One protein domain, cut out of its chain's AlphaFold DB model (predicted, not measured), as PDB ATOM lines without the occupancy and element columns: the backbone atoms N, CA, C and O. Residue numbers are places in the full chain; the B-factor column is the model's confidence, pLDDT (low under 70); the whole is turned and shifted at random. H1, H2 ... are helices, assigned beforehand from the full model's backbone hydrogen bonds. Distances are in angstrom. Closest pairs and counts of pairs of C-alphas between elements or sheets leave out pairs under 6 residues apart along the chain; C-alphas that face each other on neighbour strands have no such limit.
ATOM      1  N   LEU A  53      52.388 -57.210 -49.141       90.06
ATOM      2  CA  LEU A  53      51.923 -55.824 -49.124       90.06
ATOM      3  C   LEU A  53      50.978 -55.547 -47.946       90.06
ATOM      4  O   LEU A  53      51.082 -54.500 -47.309       90.06
ATOM      5  N   ARG A  54      50.073 -56.482 -47.636       91.25
ATOM      6  CA  ARG A  54      49.171 -56.372 -46.482       91.25
ATOM      7  C   ARG A  54      49.947 -56.313 -45.169       91.25
ATOM      8  O   ARG A  54      49.631 -55.469 -44.339       91.25
ATOM      9  N   GLU A  55      50.934 -57.188 -44.979       91.62
ATOM     10  CA  GLU A  55      51.752 -57.182 -43.759       91.62
ATOM     11  C   GLU A  55      52.564 -55.886 -43.632       91.62
ATOM     12  O   GLU A  55      52.590 -55.286 -42.562       91.62
ATOM     13  N   ASN A  56      53.103 -55.353 -44.733       91.31
ATOM     14  CA  ASN A  56      53.771 -54.048 -44.717       91.31
ATOM     15  C   ASN A  56      52.841 -52.904 -44.281       91.31
ATOM     16  O   ASN A  56      53.290 -51.974 -43.610       91.31
ATOM     17  N   TYR A  57      51.562 -52.936 -44.671       91.12
ATOM     18  CA  TYR A  57      50.586 -51.941 -44.216       91.12
ATOM     19  C   TYR A  57      50.201 -52.116 -42.746       91.12
ATOM     20  O   TYR A  57      50.006 -51.111 -42.068       91.12
ATOM     21  N   LYS A  58      50.128 -53.352 -42.238       90.12
ATOM     22  CA  LYS A  58      49.896 -53.601 -40.807       90.12
ATOM     23  C   LYS A  58      51.037 -53.066 -39.950       90.12
ATOM     24  O   LYS A  58      50.774 -52.316 -39.026       90.12
ATOM     25  N   ILE A  59      52.285 -53.344 -40.329       92.06
ATOM     26  CA  ILE A  59      53.467 -52.820 -39.627       92.06
ATOM     27  C   ILE A  59      53.457 -51.283 -39.611       92.06
ATOM     28  O   ILE A  59      53.770 -50.660 -38.603       92.06
ATOM     29  N   GLN A  60      53.075 -50.645 -40.723       91.50
ATOM     30  CA  GLN A  60      52.939 -49.183 -40.770       91.50
ATOM     31  C   GLN A  60      51.830 -48.662 -39.850       91.50
ATOM     32  O   GLN A  60      52.019 -47.615 -39.235       91.50
ATOM     33  N   ALA A  61      50.702 -49.369 -39.748       87.69
ATOM     34  CA  ALA A  61      49.640 -49.023 -38.810       87.69
ATOM     35  C   ALA A  61      50.121 -49.163 -37.359       87.69
ATOM     36  O   ALA A  61      50.059 -48.187 -36.623       87.69
ATOM     37  N   GLU A  62      50.710 -50.302 -36.990       88.19
ATOM     38  CA  GLU A  62      51.238 -50.569 -35.642       88.19
ATOM     39  C   GLU A  62      52.288 -49.532 -35.210       88.19
ATOM     40  O   GLU A  62      52.244 -49.011 -34.095       88.19
ATOM     41  N   ASN A  63      53.210 -49.164 -36.105       88.81
ATOM     42  CA  ASN A  63      54.200 -48.122 -35.822       88.81
ATOM     43  C   ASN A  63      53.546 -46.756 -35.562       88.81
ATOM     44  O   ASN A  63      53.994 -46.010 -34.690       88.81
ATOM     45  N   LEU A  64      52.492 -46.427 -36.310       87.88
ATOM     46  CA  LEU A  64      51.769 -45.169 -36.161       87.88
ATOM     47  C   LEU A  64      50.932 -45.140 -34.874       87.88
ATOM     48  O   LEU A  64      50.844 -44.103 -34.218       87.88
ATOM     49  N   GLU A  65      50.352 -46.276 -34.487       85.12
ATOM     50  CA  GLU A  65      49.674 -46.450 -33.200       85.12
ATOM     51  C   GLU A  65      50.641 -46.268 -32.034       85.12
ATOM     52  O   GLU A  65      50.334 -45.545 -31.087       85.12
ATOM     53  N   ALA A  66      51.839 -46.849 -32.129       85.62
ATOM     54  CA  ALA A  66      52.883 -46.663 -31.131       85.62
ATOM     55  C   ALA A  66      53.311 -45.190 -31.033       85.62
ATOM     56  O   ALA A  66      53.363 -44.641 -29.932       85.62
ATOM     57  N   GLU A  67      53.561 -44.516 -32.162       86.81
ATOM     58  CA  GLU A  67      53.907 -43.087 -32.184       86.81
ATOM     59  C   GLU A  67      52.819 -42.236 -31.515       86.81
ATOM     60  O   GLU A  67      53.113 -41.392 -30.666       86.81
ATOM     61  N   MET A  68      51.553 -42.506 -31.833       85.31
ATOM     62  CA  MET A  68      50.404 -41.869 -31.197       85.31
ATOM     63  C   MET A  68      50.348 -42.157 -29.686       85.31
ATOM     64  O   MET A  68      50.114 -41.236 -28.898       85.31
ATOM     65  N   GLY A  69      50.621 -43.399 -29.280       82.75
ATOM     66  CA  GLY A  69      50.705 -43.835 -27.885       82.75
ATOM     67  C   GLY A  69      51.793 -43.118 -27.081       82.75
ATOM     68  O   GLY A  69      51.623 -42.915 -25.883       82.75
ATOM     69  N   PHE A  70      52.863 -42.640 -27.721       87.00
ATOM     70  CA  PHE A  70      53.851 -41.752 -27.090       87.00
ATOM     71  C   PHE A  70      53.452 -40.273 -27.165       87.00
ATOM     72  O   PHE A  70      53.653 -39.514 -26.213       87.00
ATOM     73  N   TYR A  71      52.879 -39.846 -28.289       86.81
ATOM     74  CA  TYR A  71      52.541 -38.448 -28.540       86.81
ATOM     75  C   TYR A  71      51.413 -37.942 -27.633       86.81
ATOM     76  O   TYR A  71      51.468 -36.808 -27.139       86.81
ATOM     77  N   MET A  72      50.390 -38.767 -27.394       85.75
ATOM     78  CA  MET A  72      49.211 -38.353 -26.635       85.75
ATOM     79  C   MET A  72      49.511 -38.096 -25.151       85.75
ATOM     80  O   MET A  72      49.156 -37.008 -24.682       85.75
ATOM     81  N   PRO A  73      50.214 -38.989 -24.422       84.81
ATOM     82  CA  PRO A  73      50.645 -38.736 -23.046       84.81
ATOM     83  C   PRO A  73      51.636 -37.577 -22.909       84.81
ATOM     84  O   PRO A  73      51.648 -36.919 -21.873       84.81
ATOM     85  N   ALA A  74      52.431 -37.283 -23.946       88.62
ATOM     86  CA  ALA A  74      53.316 -36.118 -23.960       88.62
ATOM     87  C   ALA A  74      52.552 -34.782 -24.073       88.62
ATOM     88  O   ALA A  74      53.085 -33.734 -23.712       88.62
ATOM     89  N   ASN A  75      51.297 -34.807 -24.539       89.00
ATOM     90  CA  ASN A  75      50.435 -33.630 -24.693       89.00
ATOM     91  C   ASN A  75      49.072 -33.849 -24.007       89.00
ATOM     92  O   ASN A  75      48.030 -33.705 -24.644       89.00
ATOM     93  N   PRO A  76      49.023 -34.207 -22.716       84.94
ATOM     94  CA  PRO A  76      47.875 -34.901 -22.133       84.94
ATOM     95  C   PRO A  76      46.601 -34.047 -22.112       84.94
ATOM     96  O   PRO A  76      45.525 -34.528 -22.453       84.94
ATOM     97  N   LYS A  77      46.715 -32.750 -21.792       85.56
ATOM     98  CA  LYS A  77      45.570 -31.822 -21.762       85.56
ATOM     99  C   LYS A  77      45.030 -31.531 -23.163       85.56
ATOM    100  O   LYS A  77      43.824 -31.585 -23.378       85.56
ATOM    101  N   ALA A  78      45.916 -31.254 -24.120       84.25
ATOM    102  CA  ALA A  78      45.521 -30.982 -25.498       84.25
ATOM    103  C   ALA A  78      44.949 -32.237 -26.184       84.25
ATOM    104  O   ALA A  78      43.908 -32.163 -26.830       84.25
ATOM    105  N   SER A  79      45.562 -33.405 -25.975       85.81
ATOM    106  CA  SER A  79      45.074 -34.695 -26.474       85.81
ATOM    107  C   SER A  79      43.711 -35.068 -25.888       85.81
ATOM    108  O   SER A  79      42.830 -35.505 -26.626       85.81
ATOM    109  N   ALA A  80      43.496 -34.843 -24.587       82.44
ATOM    110  CA  ALA A  80      42.196 -35.052 -23.952       82.44
ATOM    111  C   ALA A  80      41.111 -34.125 -24.530       82.44
ATOM    112  O   ALA A  80      39.992 -34.568 -24.781       82.44
ATOM    113  N   ALA A  81      41.448 -32.860 -24.814       81.88
ATOM    114  CA  ALA A  81      40.528 -31.930 -25.469       81.88
ATOM    115  C   ALA A  81      40.115 -32.421 -26.865       81.88
ATOM    116  O   ALA A  81      38.943 -32.344 -27.230       81.88
ATOM    117  N   VAL A  82      41.061 -32.961 -27.639       78.50
ATOM    118  CA  VAL A  82      40.805 -33.512 -28.980       78.50
ATOM    119  C   VAL A  82      39.909 -34.747 -28.915       78.50
ATOM    120  O   VAL A  82      38.968 -34.851 -29.698       78.50
ATOM    121  N   LEU A  83      40.147 -35.652 -27.962       76.88
ATOM    122  CA  LEU A  83      39.319 -36.846 -27.783       76.88
ATOM    123  C   LEU A  83      37.874 -36.519 -27.384       76.88
ATOM    124  O   LEU A  83      36.956 -37.188 -27.842       76.88
ATOM    125  N   VAL A  84      37.658 -35.484 -26.571       75.19
ATOM    126  CA  VAL A  84      36.305 -35.097 -26.139       75.19
ATOM    127  C   VAL A  84      35.566 -34.242 -27.172       75.19
ATOM    128  O   VAL A  84      34.344 -34.321 -27.261       75.19
ATOM    129  N   SER A  85      36.277 -33.444 -27.973       70.56
ATOM    130  CA  SER A  85      35.657 -32.545 -28.965       70.56
ATOM    131  C   SER A  85      35.505 -33.153 -30.365       70.56
ATOM    132  O   SER A  85      34.625 -32.747 -31.122       70.56
ATOM    133  N   GLY A  86      36.351 -34.116 -30.737       63.00
ATOM    134  CA  GLY A  86      36.464 -34.611 -32.107       63.00
ATOM    135  C   GLY A  86      35.603 -35.834 -32.398       63.00
ATOM    136  O   GLY A  86      36.146 -36.922 -32.575       63.00
ATOM    137  N   VAL A  87      34.281 -35.687 -32.520       54.72
ATOM    138  CA  VAL A  87      33.409 -36.789 -32.978       54.72
ATOM    139  C   VAL A  87      33.902 -37.293 -34.348       54.72
ATOM    140  O   VAL A  87      33.983 -36.534 -35.309       54.72
ATOM    141  N   GLY A  88      34.301 -38.567 -34.435       53.22
ATOM    142  CA  GLY A  88      34.871 -39.193 -35.640       53.22
ATOM    143  C   GLY A  88      36.394 -39.374 -35.605       53.22
ATOM    144  O   GLY A  88      36.868 -40.489 -35.814       53.22
ATOM    145  N   ILE A  89      37.162 -38.333 -35.267       62.50
ATOM    146  CA  ILE A  89      38.614 -38.461 -35.023       62.50
ATOM    147  C   ILE A  89      38.838 -39.257 -33.736       62.50
ATOM    148  O   ILE A  89      39.607 -40.210 -33.731       62.50
ATOM    149  N   ALA A  90      38.085 -38.935 -32.683       60.62
ATOM    150  CA  ALA A  90      38.108 -39.647 -31.417       60.62
ATOM    151  C   ALA A  90      37.770 -41.128 -31.589       60.62
ATOM    152  O   ALA A  90      38.473 -41.947 -31.031       60.62
ATOM    153  N   ALA A  91      36.794 -41.493 -32.427       63.53
ATOM    154  CA  ALA A  91      36.438 -42.897 -32.648       63.53
ATOM    155  C   ALA A  91      37.570 -43.699 -33.317       63.53
ATOM    156  O   ALA A  91      37.809 -44.851 -32.959       63.53
ATOM    157  N   ILE A  92      38.288 -43.094 -34.271       65.62
ATOM    158  CA  ILE A  92      39.438 -43.737 -34.921       65.62
ATOM    159  C   ILE A  92      40.612 -43.829 -33.945       65.62
ATOM    160  O   ILE A  92      41.228 -44.883 -33.838       65.62
ATOM    161  N   LEU A  93      40.923 -42.760 -33.213       66.50
ATOM    162  CA  LEU A  93      42.007 -42.775 -32.227       66.50
ATOM    163  C   LEU A  93      41.693 -43.766 -31.097       66.50
ATOM    164  O   LEU A  93      42.523 -44.593 -30.747       66.50
ATOM    165  N   GLU A  94      40.470 -43.751 -30.575       65.06
ATOM    166  CA  GLU A  94      40.017 -44.612 -29.486       65.06
ATOM    167  C   GLU A  94      40.071 -46.090 -29.860       65.06
ATOM    168  O   GLU A  94      40.461 -46.894 -29.026       65.06
ATOM    169  N   GLN A  95      39.741 -46.487 -31.090       68.44
ATOM    170  CA  GLN A  95      39.852 -47.894 -31.497       68.44
ATOM    171  C   GLN A  95      41.292 -48.416 -31.468       68.44
ATOM    172  O   GLN A  95      41.491 -49.600 -31.209       68.44
ATOM    173  N   ASN A  96      42.267 -47.531 -31.673       66.12
ATOM    174  CA  ASN A  96      43.673 -47.882 -31.849       66.12
ATOM    175  C   ASN A  96      44.560 -47.484 -30.651       66.12
ATOM    176  O   ASN A  96      45.773 -47.662 -30.686       66.12
ATOM    177  N   LEU A  97      43.976 -46.932 -29.583       68.12
ATOM    178  CA  LEU A  97      44.679 -46.662 -28.329       68.12
ATOM    179  C   LEU A  97      44.650 -47.879 -27.407       68.12
ATOM    180  O   LEU A  97      43.673 -48.632 -27.373       68.12
ATOM    181  N   ASP A  98      45.685 -48.029 -26.583       72.50
ATOM    182  CA  ASP A  98      45.659 -49.013 -25.510       72.50
ATOM    183  C   ASP A  98      44.647 -48.607 -24.410       72.50
ATOM    184  O   ASP A  98      44.361 -47.416 -24.220       72.50
ATOM    185  N   PRO A  99      44.079 -49.572 -23.664       72.19
ATOM    186  CA  PRO A  99      43.065 -49.289 -22.647       72.19
ATOM    187  C   PRO A  99      43.520 -48.321 -21.545       72.19
ATOM    188  O   PRO A  99      42.709 -47.535 -21.054       72.19
ATOM    189  N   THR A 100      44.800 -48.345 -21.168       72.25
ATOM    190  CA  THR A 100      45.351 -47.497 -20.101       72.25
ATOM    191  C   THR A 100      45.367 -46.038 -20.540       72.25
ATOM    192  O   THR A 100      44.902 -45.157 -19.812       72.25
ATOM    193  N   THR A 101      45.818 -45.783 -21.769       67.38
ATOM    194  CA  THR A 101      45.845 -44.438 -22.351       67.38
ATOM    195  C   THR A 101      44.439 -43.874 -22.554       67.38
ATOM    196  O   THR A 101      44.215 -42.691 -22.289       67.38
ATOM    197  N   LYS A 102      43.453 -44.705 -22.929       68.56
ATOM    198  CA  LYS A 102      42.042 -44.273 -23.026       68.56
ATOM    199  C   LYS A 102      41.509 -43.754 -21.695       68.56
ATOM    200  O   LYS A 102      40.996 -42.638 -21.634       68.56
ATOM    201  N   VAL A 103      41.651 -44.541 -20.627       65.88
ATOM    202  CA  VAL A 103      41.142 -44.181 -19.292       65.88
ATOM    203  C   VAL A 103      41.811 -42.904 -18.786       65.88
ATOM    204  O   VAL A 103      41.129 -41.999 -18.300       65.88
ATOM    205  N   PHE A 104      43.131 -42.794 -18.960       68.56
ATOM    206  CA  PHE A 104      43.892 -41.615 -18.556       68.56
ATOM    207  C   PHE A 104      43.408 -40.335 -19.255       68.56
ATOM    208  O   PHE A 104      43.246 -39.298 -18.611       68.56
ATOM    209  N   LEU A 105      43.136 -40.394 -20.561       65.31
ATOM    210  CA  LEU A 105      42.756 -39.210 -21.332       65.31
ATOM    211  C   LEU A 105      41.279 -38.825 -21.181       65.31
ATOM    212  O   LEU A 105      40.974 -37.632 -21.156       65.31
ATOM    213  N   ILE A 106      40.368 -39.792 -21.023       67.69
ATOM    214  CA  ILE A 106      38.941 -39.520 -20.774       67.69
ATOM    215  C   ILE A 106      38.764 -38.753 -19.455       67.69
ATOM    216  O   ILE A 106      38.028 -37.765 -19.409       67.69
ATOM    217  N   GLY A 107      39.502 -39.132 -18.404       63.00
ATOM    218  CA  GLY A 107      39.476 -38.434 -17.113       63.00
ATOM    219  C   GLY A 107      39.951 -36.974 -17.172       63.00
ATOM    220  O   GLY A 107      39.603 -36.174 -16.306       63.00
ATOM    221  N   LEU A 108      40.705 -36.598 -18.209       69.06
ATOM    222  CA  LEU A 108      41.245 -35.250 -18.403       69.06
ATOM    223  C   LEU A 108      40.421 -34.390 -19.371       69.06
ATOM    224  O   LEU A 108      40.789 -33.244 -19.617       69.06
ATOM    225  N   GLY A 109      39.314 -34.895 -19.916       68.12
ATOM    226  CA  GLY A 109      38.571 -34.261 -21.010       68.12
ATOM    227  C   GLY A 109      38.095 -32.824 -20.757       68.12
ATOM    228  O   GLY A 109      38.319 -31.917 -21.567       68.12
ATOM    229  N   THR A 110      37.474 -32.578 -19.602       69.62
ATOM    230  CA  THR A 110      36.984 -31.243 -19.208       69.62
ATOM    231  C   THR A 110      38.132 -30.294 -18.861       69.62
ATOM    232  O   THR A 110      38.116 -29.122 -19.244       69.62
ATOM    233  N   VAL A 111      39.181 -30.810 -18.213       77.62
ATOM    234  CA  VAL A 111      40.420 -30.075 -17.911       77.62
ATOM    235  C   VAL A 111      41.146 -29.680 -19.199       77.62
ATOM    236  O   VAL A 111      41.635 -28.557 -19.317       77.62
ATOM    237  N   GLY A 112      41.185 -30.580 -20.178       78.44
ATOM    238  CA  GLY A 112      41.774 -30.366 -21.492       78.44
ATOM    239  C   GLY A 112      41.044 -29.291 -22.285       78.44
ATOM    240  O   GLY A 112      41.675 -28.393 -22.838       78.44
ATOM    241  N   THR A 113      39.711 -29.326 -22.282       78.75
ATOM    242  CA  THR A 113      38.893 -28.319 -22.972       78.75
ATOM    243  C   THR A 113      39.142 -26.924 -22.395       78.75
ATOM    244  O   THR A 113      39.472 -26.002 -23.139       78.75
ATOM    245  N   ASN A 114      39.107 -26.776 -21.066       82.00
ATOM    246  CA  ASN A 114      39.422 -25.504 -20.404       82.00
ATOM    247  C   ASN A 114      40.862 -25.042 -20.670       82.00
ATOM    248  O   ASN A 114      41.104 -23.854 -20.879       82.00
ATOM    249  N   TYR A 115      41.815 -25.975 -20.707       85.75
ATOM    250  CA  TYR A 115      43.199 -25.679 -21.067       85.75
ATOM    251  C   TYR A 115      43.307 -25.091 -22.481       85.75
ATOM    252  O   TYR A 115      44.013 -24.101 -22.658       85.75
ATOM    253  N   CYS A 116      42.571 -25.636 -23.453       84.94
ATOM    254  CA  CYS A 116      42.585 -25.172 -24.842       84.94
ATOM    255  C   CYS A 116      41.760 -23.906 -25.108       84.94
ATOM    256  O   CYS A 116      42.008 -23.225 -26.102       84.94
ATOM    257  N   LEU A 117      40.809 -23.567 -24.231       84.94
ATOM    258  CA  LEU A 117      40.075 -22.296 -24.281       84.94
ATOM    259  C   LEU A 117      40.910 -21.108 -23.779       84.94
ATOM    260  O   LEU A 117      40.586 -19.957 -24.078       84.94
ATOM    261  N   ASN A 118      41.996 -21.364 -23.046       88.81
ATOM    262  CA  ASN A 118      42.948 -20.322 -22.691       88.81
ATOM    263  C   ASN A 118      43.712 -19.856 -23.948       88.81
ATOM    264  O   ASN A 118      44.343 -20.664 -24.636       88.81
ATOM    265  N   ARG A 119      43.683 -18.542 -24.223       85.38
ATOM    266  CA  ARG A 119      44.341 -17.913 -25.383       85.38
ATOM    267  C   ARG A 119      45.824 -18.259 -25.493       85.38
ATOM    268  O   ARG A 119      46.294 -18.470 -26.609       85.38
ATOM    269  N   ASP A 120      46.522 -18.391 -24.370       91.81
ATOM    270  CA  ASP A 120      47.961 -18.679 -24.352       91.81
ATOM    271  C   ASP A 120      48.279 -20.108 -24.826       91.81
ATOM    272  O   ASP A 120      49.367 -20.381 -25.326       91.81
ATOM    273  N   ASN A 121      47.310 -21.026 -24.732       89.75
ATOM    274  CA  ASN A 121      47.471 -22.435 -25.105       89.75
ATOM    275  C   ASN A 121      46.796 -22.789 -26.437       89.75
ATOM    276  O   ASN A 121      46.974 -23.902 -26.940       89.75
ATOM    277  N   PHE A 122      46.034 -21.864 -27.024       85.94
ATOM    278  CA  PHE A 122      45.223 -22.116 -28.215       85.94
ATOM    279  C   PHE A 122      46.057 -22.649 -29.388       85.94
ATOM    280  O   PHE A 122      45.697 -23.646 -30.013       85.94
ATOM    281  N   GLN A 123      47.219 -22.040 -29.652       89.69
ATOM    282  CA  GLN A 123      48.112 -22.478 -30.732       89.69
ATOM    283  C   GLN A 123      48.681 -23.880 -30.489       89.69
ATOM    284  O   GLN A 123      48.777 -24.683 -31.420       89.69
ATOM    285  N   HIS A 124      49.033 -24.198 -29.241       89.81
ATOM    286  CA  HIS A 124      49.520 -25.525 -28.879       89.81
ATOM    287  C   HIS A 124      48.427 -26.580 -29.087       89.81
ATOM    288  O   HIS A 124      48.667 -27.586 -29.756       89.81
ATOM    289  N   CYS A 125      47.208 -26.315 -28.611       87.31
ATOM    290  CA  CYS A 125      46.075 -27.211 -28.814       87.31
ATOM    291  C   CYS A 125      45.717 -27.393 -30.292       87.31
ATOM    292  O   CYS A 125      45.479 -28.520 -30.718       87.31
ATOM    293  N   ALA A 126      45.743 -26.326 -31.095       86.69
ATOM    294  CA  ALA A 126      45.508 -26.416 -32.535       86.69
ATOM    295  C   ALA A 126      46.555 -27.303 -33.232       86.69
ATOM    296  O   ALA A 126      46.209 -28.133 -34.074       86.69
ATOM    297  N   LYS A 127      47.832 -27.185 -32.845       90.94
ATOM    298  CA  LYS A 127      48.912 -28.030 -33.374       90.94
ATOM    299  C   LYS A 127      48.722 -29.501 -33.000       90.94
ATOM    300  O   LYS A 127      48.846 -30.369 -33.861       90.94
ATOM    301  N   VAL A 128      48.403 -29.779 -31.736       90.19
ATOM    302  CA  VAL A 128      48.136 -31.146 -31.260       90.19
ATOM    303  C   VAL A 128      46.927 -31.736 -31.987       90.19
ATOM    304  O   VAL A 128      47.010 -32.855 -32.485       90.19
ATOM    305  N   ALA A 129      45.844 -30.971 -32.142       86.06
ATOM    306  CA  ALA A 129      44.661 -31.389 -32.890       86.06
ATOM    307  C   ALA A 129      44.981 -31.727 -34.353       86.06
ATOM    308  O   ALA A 129      44.556 -32.773 -34.846       86.06
ATOM    309  N   ALA A 130      45.765 -30.892 -35.039       86.62
ATOM    310  CA  ALA A 130      46.178 -31.147 -36.418       86.62
ATOM    311  C   ALA A 130      47.014 -32.433 -36.542       86.62
ATOM    312  O   ALA A 130      46.762 -33.251 -37.429       86.62
ATOM    313  N   ASN A 131      47.962 -32.650 -35.627       89.31
ATOM    314  CA  ASN A 131      48.795 -33.853 -35.617       89.31
ATOM    315  C   ASN A 131      47.972 -35.119 -35.349       89.31
ATOM    316  O   ASN A 131      48.057 -36.075 -36.115       89.31
ATOM    317  N   LEU A 132      47.112 -35.104 -34.326       85.88
ATOM    318  CA  LEU A 132      46.230 -36.232 -34.014       85.88
ATOM    319  C   LEU A 132      45.246 -36.530 -35.151       85.88
ATOM    320  O   LEU A 132      45.007 -37.691 -35.473       85.88
ATOM    321  N   THR A 133      44.732 -35.496 -35.818       84.81
ATOM    322  CA  THR A 133      43.904 -35.664 -37.021       84.81
ATOM    323  C   THR A 133      44.692 -36.338 -38.143       84.81
ATOM    324  O   THR A 133      44.185 -37.253 -38.789       84.81
ATOM    325  N   SER A 134      45.945 -35.924 -38.365       87.56
ATOM    326  CA  SER A 134      46.826 -36.540 -39.362       87.56
ATOM    327  C   SER A 134      47.061 -38.025 -39.070       87.56
ATOM    328  O   SER A 134      46.915 -38.848 -39.976       87.56
ATOM    329  N   TYR A 135      47.341 -38.385 -37.813       88.00
ATOM    330  CA  TYR A 135      47.486 -39.783 -37.401       88.00
ATOM    331  C   TYR A 135      46.201 -40.584 -37.640       88.00
ATOM    332  O   TYR A 135      46.247 -41.629 -38.287       88.00
ATOM    333  N   ALA A 136      45.039 -40.066 -37.229       84.19
ATOM    334  CA  ALA A 136      43.752 -40.732 -37.446       84.19
ATOM    335  C   ALA A 136      43.459 -40.977 -38.936       84.19
ATOM    336  O   ALA A 136      43.022 -42.060 -39.332       84.19
ATOM    337  N   VAL A 137      43.721 -39.984 -39.791       85.75
ATOM    338  CA  VAL A 137      43.521 -40.111 -41.242       85.75
ATOM    339  C   VAL A 137      44.452 -41.171 -41.833       85.75
ATOM    340  O   VAL A 137      44.015 -41.977 -42.657       85.75
ATOM    341  N   GLN A 138      45.716 -41.197 -41.414       87.94
ATOM    342  CA  GLN A 138      46.686 -42.186 -41.880       87.94
ATOM    343  C   GLN A 138      46.319 -43.609 -41.434       87.94
ATOM    344  O   GLN A 138      46.282 -44.501 -42.281       87.94
ATOM    345  N   LEU A 139      45.934 -43.808 -40.169       87.38
ATOM    346  CA  LEU A 139      45.444 -45.097 -39.664       87.38
ATOM    347  C   LEU A 139      44.227 -45.590 -40.453       87.38
ATOM    348  O   LEU A 139      44.196 -46.726 -40.924       87.38
ATOM    349  N   ASN A 140      43.247 -44.714 -40.691       84.81
ATOM    350  CA  ASN A 140      42.076 -45.055 -41.499       84.81
ATOM    351  C   ASN A 140      42.462 -45.462 -42.931       84.81
ATOM    352  O   ASN A 140      41.895 -46.399 -43.494       84.81
ATOM    353  N   ASN A 141      43.442 -44.783 -43.530       87.06
ATOM    354  CA  ASN A 141      43.937 -45.138 -44.856       87.06
ATOM    355  C   ASN A 141      44.614 -46.514 -44.859       87.06
ATOM    356  O   ASN A 141      44.318 -47.311 -45.750       87.06
ATOM    357  N   TYR A 142      45.456 -46.830 -43.870       89.00
ATOM    358  CA  TYR A 142      46.057 -48.161 -43.748       89.00
ATOM    359  C   TYR A 142      44.996 -49.247 -43.570       89.00
ATOM    360  O   TYR A 142      44.994 -50.218 -44.327       89.00
ATOM    361  N   ASN A 143      44.016 -49.037 -42.690       86.69
ATOM    362  CA  ASN A 143      42.913 -49.976 -42.477       86.69
ATOM    363  C   ASN A 143      42.102 -50.220 -43.760       86.69
ATOM    364  O   ASN A 143      41.784 -51.362 -44.099       86.69
ATOM    365  N   LYS A 144      41.832 -49.168 -44.545       87.19
ATOM    366  CA  LYS A 144      41.187 -49.304 -45.861       87.19
ATOM    367  C   LYS A 144      42.031 -50.114 -46.848       87.19
ATOM    368  O   LYS A 144      41.474 -50.968 -47.538       87.19
ATOM    369  N   GLN A 145      43.345 -49.885 -46.912       88.44
ATOM    370  CA  GLN A 145      44.237 -50.649 -47.795       88.44
ATOM    371  C   GLN A 145      44.310 -52.124 -47.389       88.44
ATOM    372  O   GLN A 145      44.182 -53.003 -48.241       88.44
ATOM    373  N   ILE A 146      44.432 -52.409 -46.091       88.50
ATOM    374  CA  ILE A 146      44.438 -53.774 -45.547       88.50
ATOM    375  C   ILE A 146      43.142 -54.506 -45.920       88.50
ATOM    376  O   ILE A 146      43.191 -55.640 -46.410       88.50
ATOM    377  N   ASN A 147      41.988 -53.854 -45.753       89.94
ATOM    378  CA  ASN A 147      40.687 -54.423 -46.104       89.94
ATOM    379  C   ASN A 147      40.561 -54.685 -47.608       89.94
ATOM    380  O   ASN A 147      40.167 -55.782 -48.011       89.94
ATOM    381  N   TYR A 148      40.954 -53.721 -48.443       91.62
ATOM    382  CA  TYR A 148      40.946 -53.873 -49.897       91.62
ATOM    383  C   TYR A 148      41.834 -55.039 -50.361       91.62
ATOM    384  O   TYR A 148      41.398 -55.889 -51.141       91.62
ATOM    385  N   ILE A 149      43.063 -55.136 -49.844       87.56
ATOM    386  CA  ILE A 149      43.989 -56.225 -50.184       87.56
ATOM    387  C   ILE A 149      43.425 -57.576 -49.732       87.56
ATOM    388  O   ILE A 149      43.490 -58.554 -50.476       87.56
ATOM    389  N   THR A 150      42.821 -57.634 -48.546       90.88
ATOM    390  CA  THR A 150      42.197 -58.857 -48.025       90.88
ATOM    391  C   THR A 150      41.056 -59.327 -48.924       90.88
ATOM    392  O   THR A 150      41.001 -60.504 -49.287       90.88
ATOM    393  N   GLN A 151      40.187 -58.413 -49.365       88.50
ATOM    394  CA  GLN A 151      39.134 -58.726 -50.334       88.50
ATOM    395  C   GLN A 151      39.716 -59.220 -51.664       88.50
ATOM    396  O   GLN A 151      39.221 -60.202 -52.223       88.50
ATOM    397  N   ARG A 152      40.805 -58.603 -52.148       85.00
ATOM    398  CA  ARG A 152      41.467 -59.027 -53.388       85.00
ATOM    399  C   ARG A 152      42.054 -60.433 -53.278       85.00
ATOM    400  O   ARG A 152      41.835 -61.235 -54.181       85.00
ATOM    401  N   ILE A 153      42.734 -60.755 -52.177       85.81
ATOM    402  CA  ILE A 153      43.254 -62.107 -51.916       85.81
ATOM    403  C   ILE A 153      42.106 -63.121 -51.907       85.81
ATOM    404  O   ILE A 153      42.200 -64.152 -52.565       85.81
ATOM    405  N   ASN A 154      41.005 -62.809 -51.219       87.44
ATOM    406  CA  ASN A 154      39.840 -63.692 -51.166       87.44
ATOM    407  C   ASN A 154      39.214 -63.912 -52.550       87.44
ATOM    408  O   ASN A 154      38.766 -65.017 -52.829       87.44
ATOM    409  N   SER A 155      39.207 -62.896 -53.420       86.19
ATOM    410  CA  SER A 155      38.708 -63.036 -54.795       86.19
ATOM    411  C   SER A 155      39.607 -63.889 -55.693       86.19
ATOM    412  O   SER A 155      39.091 -64.549 -56.577       86.19
ATOM    413  N   LEU A 156      40.926 -63.887 -55.469       81.38
ATOM    414  CA  LEU A 156      41.882 -64.683 -56.255       81.38
ATOM    415  C   LEU A 156      41.969 -66.144 -55.790       81.38
ATOM    416  O   LEU A 156      42.527 -66.975 -56.495       81.38
ATOM    417  N   ARG A 157      41.478 -66.443 -54.581       80.62
ATOM    418  CA  ARG A 157      41.434 -67.799 -54.011       80.62
ATOM    419  C   ARG A 157      40.147 -68.564 -54.344       80.62
ATOM    420  O   ARG A 157      40.082 -69.748 -54.031       80.62
ATOM    421  N   ARG A 158      39.131 -67.875 -54.866       73.81
ATOM    422  CA  ARG A 158      37.863 -68.455 -55.326       73.81
ATOM    423  C   ARG A 158      37.980 -68.818 -56.795       73.81
ATOM    424  O   ARG A 158      37.396 -69.856 -57.158       73.81
TER     425      ARG A 158
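What this domain is: This is residues 53 to 158 of the 158 residues of an uncharacterized protein of Fischerella muscicola CCMEE 5323 (UniProt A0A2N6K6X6). What shape do these atoms make? Two long helices, H1 and H6, lie side by side and run opposite ways, with H6 reaching past the first residue of H1. Four short helices, H2 to H5, make a cluster beside them, with H2 in its middle and H2 and H3 packing on the first part of H6. What is it built of? The printed part has 106 residues, with six named helices, H1 to H6 in order along the chain, and no named strand: the class is all helix. How large is its outline? It is a rod spanning 58 by 25 by 21 A, only just loose, close to compact, with a radius of gyration of the C-alphas of 16.0 A.

Where its parts are: Where does the first helix run? H1 holds residues 53 to 74, from C-alpha 53 at (51.923, -55.824, -49.124) to C-alpha 74 at (53.316, -36.118, -23.960), a length of 32.0 A. Which elements come next? H2 holds residues 76 to 85, H3 residues 89 to 96, H4 residues 99 to 106 and H5 residues 109 to 117. Where does the last helix run? H6 holds residues 122 to 156, 51.1 A from first to last C-alpha, and ends with C-alpha 156 at (41.882, -64.683, -56.255).

How they stand to each other: How do H1 and H6 stand? They touch at a shallow tilt of 20 degrees, opposite ways; their closest C-alphas, those of Arg 54 and Ile 146, are 5.5 A apart. What meets H2? It touches H5 about perpendicular at 82 degrees, C-alphas of Lys 77 and Gly 112 closest at 4.1 A, and H4 about perpendicular at 79 degrees, Ala 80 and Leu 105 closest at 4.9 A. It touches H3 at a steep tilt of 65 degrees, C-alphas of Leu 83 and Ala 90 closest at 4.7 A. Which short helices touch H6? H2 touches its residues 124 to 132 alone, C-alphas of Ala 78 and Cys 125 closest at 5.1 A, and H3 its residues 132 to 140 alone, C-alphas of Ile 92 and Ala 136 closest at 5.8 A; H1 and H5 are apart, as are H3 and H5, and H4 and H6. Are the helix backbones complete? In H2, H4, H5 and H6 every O i to N i+4 pair is within hydrogen-bond range; in H1 17 of 18 are, and in H3 3 of 4.

The domain as a whole: How far does it reach? The two C-alphas farthest apart, those of Asp 120 and Arg 158, are 59.5 A apart. Is the printed part unbroken? It has no cut, and its five links are tight; it ends at residue 158, the chain's last. Where is the model's confidence low? The mean pLDDT of the printed part is 81.4, and residues 86 to 97 and 101 to 110 are under 70.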